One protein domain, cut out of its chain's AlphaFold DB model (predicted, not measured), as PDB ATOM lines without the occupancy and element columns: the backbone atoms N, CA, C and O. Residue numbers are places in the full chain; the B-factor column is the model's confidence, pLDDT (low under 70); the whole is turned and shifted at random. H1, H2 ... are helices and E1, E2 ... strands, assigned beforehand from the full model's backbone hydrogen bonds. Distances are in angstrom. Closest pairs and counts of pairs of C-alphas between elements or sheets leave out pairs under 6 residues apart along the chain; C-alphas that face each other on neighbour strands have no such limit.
ATOM      1  N   SER A   2     -15.803   6.116 -57.012       46.47
ATOM      2  CA  SER A   2     -15.713   7.054 -58.126       46.47
ATOM      3  C   SER A   2     -15.942   8.430 -57.528       46.47
ATOM      4  O   SER A   2     -17.077   8.877 -57.476       46.47
ATOM      5  N   ALA A   3     -14.874   9.053 -57.028       48.44
ATOM      6  CA  ALA A   3     -14.834  10.508 -57.062       48.44
ATOM      7  C   ALA A   3     -14.865  10.855 -58.554       48.44
ATOM      8  O   ALA A   3     -14.046  10.334 -59.325       48.44
ATOM      9  N   SER A   4     -15.885  11.584 -58.994       50.41
ATOM     10  CA  SER A   4     -15.946  12.032 -60.380       50.41
ATOM     11  C   SER A   4     -14.741  12.940 -60.611       50.41
ATOM     12  O   SER A   4     -14.386  13.737 -59.751       50.41
ATOM     13  N   ALA A   5     -14.075  12.848 -61.761       53.97
ATOM     14  CA  ALA A   5     -12.896  13.667 -62.065       53.97
ATOM     15  C   ALA A   5     -13.228  15.168 -62.268       53.97
ATOM     16  O   ALA A   5     -12.507  15.873 -62.973       53.97
ATOM     17  N   SER A   6     -14.354  15.650 -61.736       59.78
ATOM     18  CA  SER A   6     -14.902  16.989 -61.954       59.78
ATOM     19  C   SER A   6     -15.295  17.725 -60.675       59.78
ATOM     20  O   SER A   6     -15.698  18.877 -60.793       59.78
ATOM     21  N   ASP A   7     -15.132  17.126 -59.494       66.88
ATOM     22  CA  ASP A   7     -15.371  17.837 -58.238       66.88
ATOM     23  C   ASP A   7     -14.166  18.739 -57.932       66.88
ATOM     24  O   ASP A   7     -13.003  18.321 -57.973       66.88
ATOM     25  N   THR A   8     -14.430  20.019 -57.692       86.19
ATOM     26  CA  THR A   8     -13.396  21.009 -57.385       86.19
ATOM     27  C   THR A   8     -12.760  20.724 -56.015       86.19
ATOM     28  O   THR A   8     -13.407  20.144 -55.143       86.19
ATOM     29  N   PRO A   9     -11.509  21.162 -55.756       85.25
ATOM     30  CA  PRO A   9     -10.896  20.990 -54.436       85.25
ATOM     31  C   PRO A   9     -11.756  21.534 -53.290       85.25
ATOM     32  O   PRO A   9     -11.766  20.955 -52.208       85.25
ATOM     33  N   ILE A  10     -12.501  22.619 -53.540       87.62
ATOM     34  CA  ILE A  10     -13.412  23.198 -52.552       87.62
ATOM     35  C   ILE A  10     -14.650  22.322 -52.333       87.62
ATOM     36  O   ILE A  10     -15.036  22.132 -51.189       87.62
ATOM     37  N   GLU A  11     -15.221  21.710 -53.374       89.44
ATOM     38  CA  GLU A  11     -16.343  20.773 -53.214       89.44
ATOM     39  C   GLU A  11     -15.930  19.533 -52.419       89.44
ATOM     40  O   GLU A  11     -16.636  19.147 -51.492       89.44
ATOM     41  N   LEU A  12     -14.756  18.962 -52.702       87.62
ATOM     42  CA  LEU A  12     -14.232  17.822 -51.939       87.62
ATOM     43  C   LEU A  12     -13.937  18.180 -50.476       87.62
ATOM     44  O   LEU A  12     -14.020  17.322 -49.596       87.62
ATOM     45  N   TYR A  13     -13.578  19.436 -50.211       88.62
ATOM     46  CA  TYR A  13     -13.372  19.950 -48.863       88.62
ATOM     47  C   TYR A  13     -14.704  20.203 -48.134       88.62
ATOM     48  O   TYR A  13     -14.867  19.792 -46.987       88.62
ATOM     49  N   GLU A  14     -15.669  20.863 -48.768       88.38
ATOM     50  CA  GLU A  14     -16.938  21.229 -48.128       88.38
ATOM     51  C   GLU A  14     -17.893  20.036 -47.997       88.38
ATOM     52  O   GLU A  14     -18.559  19.895 -46.973       88.38
ATOM     53  N   ASN A  15     -17.931  19.160 -49.003       88.88
ATOM     54  CA  ASN A  15     -18.869  18.044 -49.113       88.88
ATOM     55  C   ASN A  15     -18.137  16.750 -49.523       88.88
ATOM     56  O   ASN A  15     -18.331  16.249 -50.630       88.88
ATOM     57  N   PRO A  16     -17.272  16.191 -48.658       89.88
ATOM     58  CA  PRO A  16     -16.562  14.960 -48.975       89.88
ATOM     59  C   PRO A  16     -17.527  13.772 -49.107       89.88
ATOM     60  O   PRO A  16     -18.308  13.486 -48.202       89.88
ATOM     61  N   ASP A  17     -17.401  13.010 -50.194       87.25
ATOM     62  CA  ASP A  17     -18.272  11.860 -50.491       87.25
ATOM     63  C   ASP A  17     -18.175  10.699 -49.486       87.25
ATOM     64  O   ASP A  17     -19.019   9.800 -49.472       87.25
ATOM     65  N   ASN A  18     -17.083  10.627 -48.722       89.31
ATOM     66  CA  ASN A  18     -16.828   9.575 -47.740       89.31
ATOM     67  C   ASN A  18     -15.685   9.956 -46.789       89.31
ATOM     68  O   ASN A  18     -14.886  10.850 -47.076       89.31
ATOM     69  N   ASP A  19     -15.558   9.190 -45.706       86.69
ATOM     70  CA  ASP A  19     -14.577   9.400 -44.634       86.69
ATOM     71  C   ASP A  19     -13.120   9.396 -45.132       86.69
ATOM     72  O   ASP A  19     -12.273  10.110 -44.596       86.69
ATOM     73  N   PHE A  20     -12.811   8.634 -46.191       89.25
ATOM     74  CA  PHE A  20     -11.470   8.631 -46.782       89.25
ATOM     75  C   PHE A  20     -11.151   9.968 -47.460       89.25
ATOM     76  O   PHE A  20     -10.075  10.515 -47.236       89.25
ATOM     77  N   VAL A  21     -12.081  10.518 -48.248       89.12
ATOM     78  CA  VAL A  21     -11.918  11.848 -48.861       89.12
ATOM     79  C   VAL A  21     -11.863  12.919 -47.771       89.12
ATOM     80  O   VAL A  21     -10.932  13.723 -47.757       89.12
ATOM     81  N   ALA A  22     -12.795  12.873 -46.814       88.62
ATOM     82  CA  ALA A  22     -12.883  13.815 -45.700       88.62
ATOM     83  C   ALA A  22     -11.588  13.876 -44.870       88.62
ATOM     84  O   ALA A  22     -11.143  14.957 -44.488       88.62
ATOM     85  N   GLY A  23     -10.961  12.722 -44.623       84.25
ATOM     86  CA  GLY A  23      -9.721  12.621 -43.859       84.25
ATOM     87  C   GLY A  23      -8.439  12.886 -44.654       84.25
ATOM     88  O   GLY A  23      -7.383  13.008 -44.036       84.25
ATOM     89  N   PHE A  24      -8.491  12.936 -45.991       86.81
ATOM     90  CA  PHE A  24      -7.296  13.051 -46.839       86.81
ATOM     91  C   PHE A  24      -7.166  14.393 -47.563       86.81
ATOM     92  O   PHE A  24      -6.049  14.805 -47.861       86.81
ATOM     93  N   ILE A  25      -8.278  15.073 -47.855       84.88
ATOM     94  CA  ILE A  25      -8.265  16.313 -48.645       84.88
ATOM     95  C   ILE A  25      -7.624  17.503 -47.910       84.88
ATOM     96  O   ILE A  25      -7.359  18.526 -48.534       84.88
ATOM     97  N   ASP A  26      -7.354  17.376 -46.606       77.25
ATOM     98  CA  ASP A  26      -6.937  18.488 -45.754       77.25
ATOM     99  C   ASP A  26      -5.835  18.127 -44.742       77.25
ATOM    100  O   ASP A  26      -5.648  16.960 -44.378       77.25
ATOM    101  N   SER A  27      -5.095  19.150 -44.306       82.31
ATOM    102  CA  SER A  27      -4.042  19.072 -43.299       82.31
ATOM    103  C   SER A  27      -4.123  20.276 -42.341       82.31
ATOM    104  O   SER A  27      -3.864  21.397 -42.778       82.31
ATOM    105  N   PRO A  28      -4.351  20.060 -41.032       87.88
ATOM    106  CA  PRO A  28      -4.446  18.758 -40.375       87.88
ATOM    107  C   PRO A  28      -5.708  17.987 -40.776       87.88
ATOM    108  O   PRO A  28      -6.676  18.545 -41.279       87.88
ATOM    109  N   ARG A  29      -5.674  16.667 -40.585       89.31
ATOM    110  CA  ARG A  29      -6.787  15.799 -40.985       89.31
ATOM    111  C   ARG A  29      -8.040  16.100 -40.164       89.31
ATOM    112  O   ARG A  29      -7.951  16.489 -39.002       89.31
ATOM    113  N   MET A  30      -9.202  15.820 -40.750       93.19
ATOM    114  CA  MET A  30     -10.477  15.857 -40.036       93.19
ATOM    115  C   MET A  30     -10.458  14.918 -38.819       93.19
ATOM    116  O   MET A  30     -10.022  13.767 -38.914       93.19
ATOM    117  N   ASN A  31     -10.971  15.401 -37.688       92.44
ATOM    118  CA  ASN A  31     -11.190  14.588 -36.498       92.44
ATOM    119  C   ASN A  31     -12.449  13.742 -36.683       92.44
ATOM    120  O   ASN A  31     -13.486  14.267 -37.089       92.44
ATOM    121  N   PHE A  32     -12.387  12.462 -36.320       93.75
ATOM    122  CA  PHE A  32     -13.529  11.554 -36.388       93.75
ATOM    123  C   PHE A  32     -13.863  10.981 -35.016       93.75
ATOM    124  O   PHE A  32     -13.026  10.353 -34.370       93.75
ATOM    125  N   LEU A  33     -15.115  11.147 -34.595       93.81
ATOM    126  CA  LEU A  33     -15.645  10.606 -33.346       93.81
ATOM    127  C   LEU A  33     -16.802   9.646 -33.627       93.81
ATOM    128  O   LEU A  33     -17.553   9.810 -34.587       93.81
ATOM    129  N   THR A  34     -16.986   8.640 -32.773       95.88
ATOM    130  CA  THR A  34     -18.219   7.844 -32.805       95.88
ATOM    131  C   THR A  34     -19.383   8.673 -32.280       95.88
ATOM    132  O   THR A  34     -19.281   9.318 -31.235       95.88
ATOM    133  N   ALA A  35     -20.503   8.611 -32.990       97.12
ATOM    134  CA  ALA A  35     -21.727   9.308 -32.649       97.12
ATOM    135  C   ALA A  35     -22.933   8.376 -32.697       97.12
ATOM    136  O   ALA A  35     -22.950   7.370 -33.415       97.12
ATOM    137  N   LYS A  36     -23.977   8.738 -31.955       98.19
ATOM    138  CA  LYS A  36     -25.264   8.045 -31.989       98.19
ATOM    139  C   LYS A  36     -26.389   9.036 -32.220       98.19
ATOM    140  O   LYS A  36     -26.502  10.026 -31.506       98.19
ATOM    141  N   ALA A  37     -27.254   8.767 -33.187       98.06
ATOM    142  CA  ALA A  37     -28.439   9.579 -33.411       98.06
ATOM    143  C   ALA A  37     -29.404   9.476 -32.218       98.06
ATOM    144  O   ALA A  37     -29.802   8.379 -31.814       98.06
ATOM    145  N   VAL A  38     -29.803  10.624 -31.676       97.81
ATOM    146  CA  VAL A  38     -30.784  10.753 -30.579       97.81
ATOM    147  C   VAL A  38     -32.050  11.498 -31.014       97.81
ATOM    148  O   VAL A  38     -32.997  11.619 -30.244       97.81
ATOM    149  N   GLY A  39     -32.074  11.969 -32.260       97.00
ATOM    150  CA  GLY A  39     -33.206  12.606 -32.918       97.00
ATOM    151  C   GLY A  39     -32.959  12.713 -34.427       97.00
ATOM    152  O   GLY A  39     -31.896  12.313 -34.901       97.00
ATOM    153  N   PRO A  40     -33.906  13.273 -35.197       96.94
ATOM    154  CA  PRO A  40     -33.811  13.334 -36.658       96.94
ATOM    155  C   PRO A  40     -32.648  14.199 -37.165       96.94
ATOM    156  O   PRO A  40     -32.161  13.973 -38.267       96.94
ATOM    157  N   LYS A  41     -32.195  15.178 -36.376       97.25
ATOM    158  CA  LYS A  41     -31.065  16.069 -36.693       97.25
ATOM    159  C   LYS A  41     -30.162  16.293 -35.482       97.25
ATOM    160  O   LYS A  41     -29.537  17.339 -35.346       97.25
ATOM    161  N   THR A  42     -30.142  15.332 -34.566       97.19
ATOM    162  CA  THR A  42     -29.420  15.469 -33.302       97.19
ATOM    163  C   THR A  42     -28.644  14.200 -33.036       97.19
ATOM    164  O   THR A  42     -29.203  13.099 -33.061       97.19
ATOM    165  N   VAL A  43     -27.359  14.364 -32.754       97.31
ATOM    166  CA  VAL A  43     -26.451  13.274 -32.409       97.31
ATOM    167  C   VAL A  43     -25.888  13.484 -31.012       97.31
ATOM    168  O   VAL A  43     -25.734  14.612 -30.553       97.31
ATOM    169  N   GLU A  44     -25.598  12.384 -30.331       96.94
ATOM    170  CA  GLU A  44     -24.782  12.364 -29.126       96.94
ATOM    171  C   GLU A  44     -23.354  11.957 -29.506       96.94
ATOM    172  O   GLU A  44     -23.157  10.909 -30.126       96.94
ATOM    173  N   VAL A  45     -22.375  12.794 -29.156       95.44
ATOM    174  CA  VAL A  45     -20.943  12.617 -29.449       95.44
ATOM    175  C   VAL A  45     -20.172  12.909 -28.173       95.44
ATOM    176  O   VAL A  45     -20.316  13.999 -27.630       95.44
ATOM    177  N   ALA A  46     -19.383  11.957 -27.670       88.38
ATOM    178  CA  ALA A  46     -18.607  12.124 -26.431       88.38
ATOM    179  C   ALA A  46     -19.408  12.812 -25.295       88.38
ATOM    180  O   ALA A  46     -18.946  13.782 -24.707       88.38
ATOM    181  N   VAL A  47     -20.636  12.329 -25.043       87.44
ATOM    182  CA  VAL A  47     -21.649  12.823 -24.075       87.44
ATOM    183  C   VAL A  47     -22.279  14.201 -24.341       87.44
ATOM    184  O   VAL A  47     -23.176  14.615 -23.607       87.44
ATOM    185  N   GLN A  48     -21.876  14.893 -25.402       93.19
ATOM    186  CA  GLN A  48     -22.476  16.148 -25.854       93.19
ATOM    187  C   GLN A  48     -23.616  15.877 -26.839       93.19
ATOM    188  O   GLN A  48     -23.510  14.983 -27.679       93.19
ATOM    189  N   ARG A  49     -24.682  16.685 -26.798       94.69
ATOM    190  CA  ARG A  49     -25.697  16.702 -27.862       94.69
ATOM    191  C   ARG A  49     -25.370  17.792 -28.867       94.69
ATOM    192  O   ARG A  49     -25.236  18.950 -28.492       94.69
ATOM    193  N   VAL A  50     -25.295  17.409 -30.134       94.56
ATOM    194  CA  VAL A  50     -25.000  18.309 -31.248       94.56
ATOM    195  C   VAL A  50     -26.187  18.325 -32.197       94.56
ATOM    196  O   VAL A  50     -26.642  17.273 -32.657       94.56
ATOM    197  N   GLU A  51     -26.696  19.520 -32.480       94.44
ATOM    198  CA  GLU A  51     -27.700  19.734 -33.519       94.44
ATOM    199  C   GLU A  51     -27.024  19.926 -34.877       94.44
ATOM    200  O   GLU A  51     -26.043  20.652 -35.010       94.44
ATOM    201  N   LEU A  52     -27.576  19.275 -35.898       93.56
ATOM    202  CA  LEU A  52     -27.114  19.315 -37.281       93.56
ATOM    203  C   LEU A  52     -28.196  19.984 -38.143       93.56
ATOM    204  O   LEU A  52     -28.915  19.299 -38.875       93.56
ATOM    205  N   PRO A  53     -28.374  21.316 -38.045       90.88
ATOM    206  CA  PRO A  53     -29.506  22.009 -38.666       90.88
ATOM    207  C   PRO A  53     -29.552  21.816 -40.189       90.88
ATOM    208  O   PRO A  53     -30.631  21.613 -40.757       90.88
ATOM    209  N   ASN A  54     -28.376  21.769 -40.819       91.12
ATOM    210  CA  ASN A  54     -28.203  21.645 -42.266       91.12
ATOM    211  C   ASN A  54     -28.266  20.201 -42.777       91.12
ATOM    212  O   ASN A  54     -28.107  19.973 -43.969       91.12
ATOM    213  N   LEU A  55     -28.504  19.215 -41.907       93.19
ATOM    214  CA  LEU A  55     -28.611  17.832 -42.345       93.19
ATOM    215  C   LEU A  55     -29.848  17.656 -43.239       93.19
ATOM    216  O   LEU A  55     -30.977  17.917 -42.811       93.19
ATOM    217  N   GLU A  56     -29.635  17.213 -44.475       91.38
ATOM    218  CA  GLU A  56     -30.713  17.049 -45.455       91.38
ATOM    219  C   GLU A  56     -31.571  15.813 -45.164       91.38
ATOM    220  O   GLU A  56     -32.799  15.864 -45.235       91.38
ATOM    221  N   THR A  57     -30.927  14.708 -44.779       92.56
ATOM    222  CA  THR A  57     -31.592  13.427 -44.512       92.56
ATOM    223  C   THR A  57     -31.745  13.193 -43.015       92.56
ATOM    224  O   THR A  57     -30.766  13.193 -42.274       92.56
ATOM    225  N   ALA A  58     -32.976  12.954 -42.561       95.81
ATOM    226  CA  ALA A  58     -33.241  12.684 -41.154       95.81
ATOM    227  C   ALA A  58     -32.592  11.370 -40.684       95.81
ATOM    228  O   ALA A  58     -32.694  10.335 -41.344       95.81
ATOM    229  N   LEU A  59     -31.977  11.410 -39.505       97.12
ATOM    230  CA  LEU A  59     -31.369  10.252 -38.859       97.12
ATOM    231  C   LEU A  59     -32.414   9.380 -38.166       97.12
ATOM    232  O   LEU A  59     -33.429   9.861 -37.652       97.12
ATOM    233  N   GLN A  60     -32.119   8.086 -38.072       97.69
ATOM    234  CA  GLN A  60     -32.908   7.163 -37.265       97.69
ATOM    235  C   GLN A  60     -32.373   7.134 -35.835       97.69
ATOM    236  O   GLN A  60     -31.187   6.915 -35.614       97.69
ATOM    237  N   THR A  61     -33.239   7.319 -34.835       97.62
ATOM    238  CA  THR A  61     -32.812   7.246 -33.428       97.62
ATOM    239  C   THR A  61     -32.173   5.891 -33.129       97.62
ATOM    240  O   THR A  61     -32.736   4.844 -33.433       97.62
ATOM    241  N   GLY A  62     -30.990   5.915 -32.520       97.06
ATOM    242  CA  GLY A  62     -30.187   4.732 -32.238       97.06
ATOM    243  C   GLY A  62     -29.138   4.396 -33.300       97.06
ATOM    244  O   GLY A  62     -28.244   3.604 -33.000       97.06
ATOM    245  N   GLN A  63     -29.200   5.010 -34.485       97.56
ATOM    246  CA  GLN A  63     -28.221   4.822 -35.556       97.56
ATOM    247  C   GLN A  63     -26.820   5.234 -35.090       97.56
ATOM    248  O   GLN A  63     -26.637   6.328 -34.557       97.56
ATOM    249  N   SER A  64     -25.843   4.347 -35.286       97.00
ATOM    250  CA  SER A  64     -24.426   4.655 -35.063       97.00
ATOM    251  C   SER A  64     -23.846   5.309 -36.310       97.00
ATOM    252  O   SER A  64     -24.132   4.876 -37.426       97.00
ATOM    253  N   LEU A  65     -23.067   6.364 -36.110       95.25
ATOM    254  CA  LEU A  65     -22.533   7.227 -37.157       95.25
ATOM    255  C   LEU A  65     -21.085   7.590 -36.827       95.25
ATOM    256  O   LEU A  65     -20.667   7.533 -35.666       95.25
ATOM    257  N   GLN A  66     -20.343   8.008 -37.845       94.94
ATOM    258  CA  GLN A  66     -19.086   8.715 -37.659       94.94
ATOM    259  C   GLN A  66     -19.356  10.222 -37.742       94.94
ATOM    260  O   GLN A  66     -20.057  10.689 -38.636       94.94
ATOM    261  N   PHE A  67     -18.849  10.972 -36.769       94.44
ATOM    262  CA  PHE A  67     -18.965  12.421 -36.690       94.44
ATOM    263  C   PHE A  67     -17.619  13.044 -37.036       94.44
ATOM    264  O   PHE A  67     -16.654  12.877 -36.288       94.44
ATOM    265  N   GLY A  68     -17.565  13.719 -38.181       93.50
ATOM    266  CA  GLY A  68     -16.391  14.444 -38.653       93.50
ATOM    267  C   GLY A  68     -16.419  15.909 -38.217       93.50
ATOM    268  O   GLY A  68     -17.441  16.576 -38.375       93.50
ATOM    269  N   ILE A  69     -15.304  16.422 -37.698       91.88
ATOM    270  CA  ILE A  69     -15.110  17.853 -37.434       91.88
ATOM    271  C   ILE A  69     -13.702  18.285 -37.831       91.88
ATOM    272  O   ILE A  69     -12.713  17.645 -37.471       91.88
ATOM    273  N   ARG A  70     -13.603  19.374 -38.594       91.75
ATOM    274  CA  ARG A  70     -12.308  19.940 -38.973       91.75
ATOM    275  C   ARG A  70     -11.669  20.661 -37.778       91.75
ATOM    276  O   ARG A  70     -12.401  21.354 -37.066       91.75
ATOM    277  N   PRO A  71     -10.355  20.511 -37.529       90.75
ATOM    278  CA  PRO A  71      -9.675  21.177 -36.416       90.75
ATOM    279  C   PRO A  71      -9.902  22.694 -36.374       90.75
ATOM    280  O   PRO A  71     -10.171  23.248 -35.316       90.75
ATOM    281  N   GLU A  72      -9.872  23.357 -37.522       90.31
ATOM    282  CA  GLU A  72     -10.063  24.798 -37.689       90.31
ATOM    283  C   GLU A  72     -11.506  25.272 -37.462       90.31
ATOM    284  O   GLU A  72     -11.748  26.471 -37.346       90.31
ATOM    285  N   HIS A  73     -12.470  24.351 -37.362       89.50
ATOM    286  CA  HIS A  73     -13.847  24.659 -36.966       89.50
ATOM    287  C   HIS A  73     -14.073  24.527 -35.449       89.50
ATOM    288  O   HIS A  73     -15.183  24.781 -34.973       89.50
TER     289      HIS A  73
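What this domain is: This is residues 2 to 73 of the 100 residues of the protein "sn-glycerol-3-phosphate import ATP-binding protein UgpC" of Pacificibacter marinus (UniProt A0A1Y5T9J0). A strongly twisted sheet of four antiparallel strands has two short helices, H1 and H2, together at one end of the domain, H2 grazing the sheet near E4 and E1. A long loop, residues 52 to 63, swings from edge strand E3 over to the other edge strand, E4. The printed part has 72 residues, with H1, H2, E1, E2, E3 and E4 in that order along the chain and the sheet in the order E3, E2, E1, E4. The class is mixed, helices and strands, with under half of the residues, 35, in named elements. The whole is only just compact, close to loose, with a radius of gyration of the C-alphas of 13.2 A, and spans 36 by 24 by 18 A.

How they stand to each other: H1, residues 9 to 14, and H2, residues 19 to 24, only just touch, with 3 pairs of C-alphas within 8 A, and touch only at the corner by their link. Their closest C-alphas, of Tyr 13 and Ala 22, are 6.9 A apart, and they run opposite ways at a steep tilt of 50 degrees. In both helices every O i to N i+4 pair is within hydrogen-bond range. H1 is not on the sheet. H2 only grazes it, with residues 19 to 23; the closest C-alphas of H2 and E4, residues 64 to 69, are those of Ala 22 and Gly 68, 7.9 A apart. E1, residues 31 to 39, bends by 60 degrees at residue 34. E1, E2, residues 42 to 45, and E3, residues 48 to 51, form a meander, each strand the antiparallel neighbour of the one before. E1 and E2 are a hairpin, with N 44 and O 36 at 2.8 A. E2 and E3 are a hairpin too, with N 45 and O 48 at 2.9 A. E4 is the antiparallel neighbour of E1, with N 31 and O 69 at 2.8 A, and E1 to E4 make a Greek key, a meander of three strands whose first is paired with the fourth. H1 is apart from the four strands.

Where its parts are: H1 begins at C-alpha 9, (-10.896, 20.990, -54.436), and is 8.7 A long; H2 is 8.4 A. E1, 22.4 A, begins at C-alpha 31, (-11.190, 14.588, -36.498). E2 is 9.7 A and E3 9.9 A. E4, 16.3 A, ends at C-alpha 69, (-15.110, 17.853, -37.434).

The domain as a whole: The two C-alphas farthest apart, of Ala 5 and Val 47, are 39.0 A apart. The printed part has no cut. The link from E3 to E4, 12 residues, is long. The mean pLDDT of the printed part is 88.8; residues 2 to 7 are under 70.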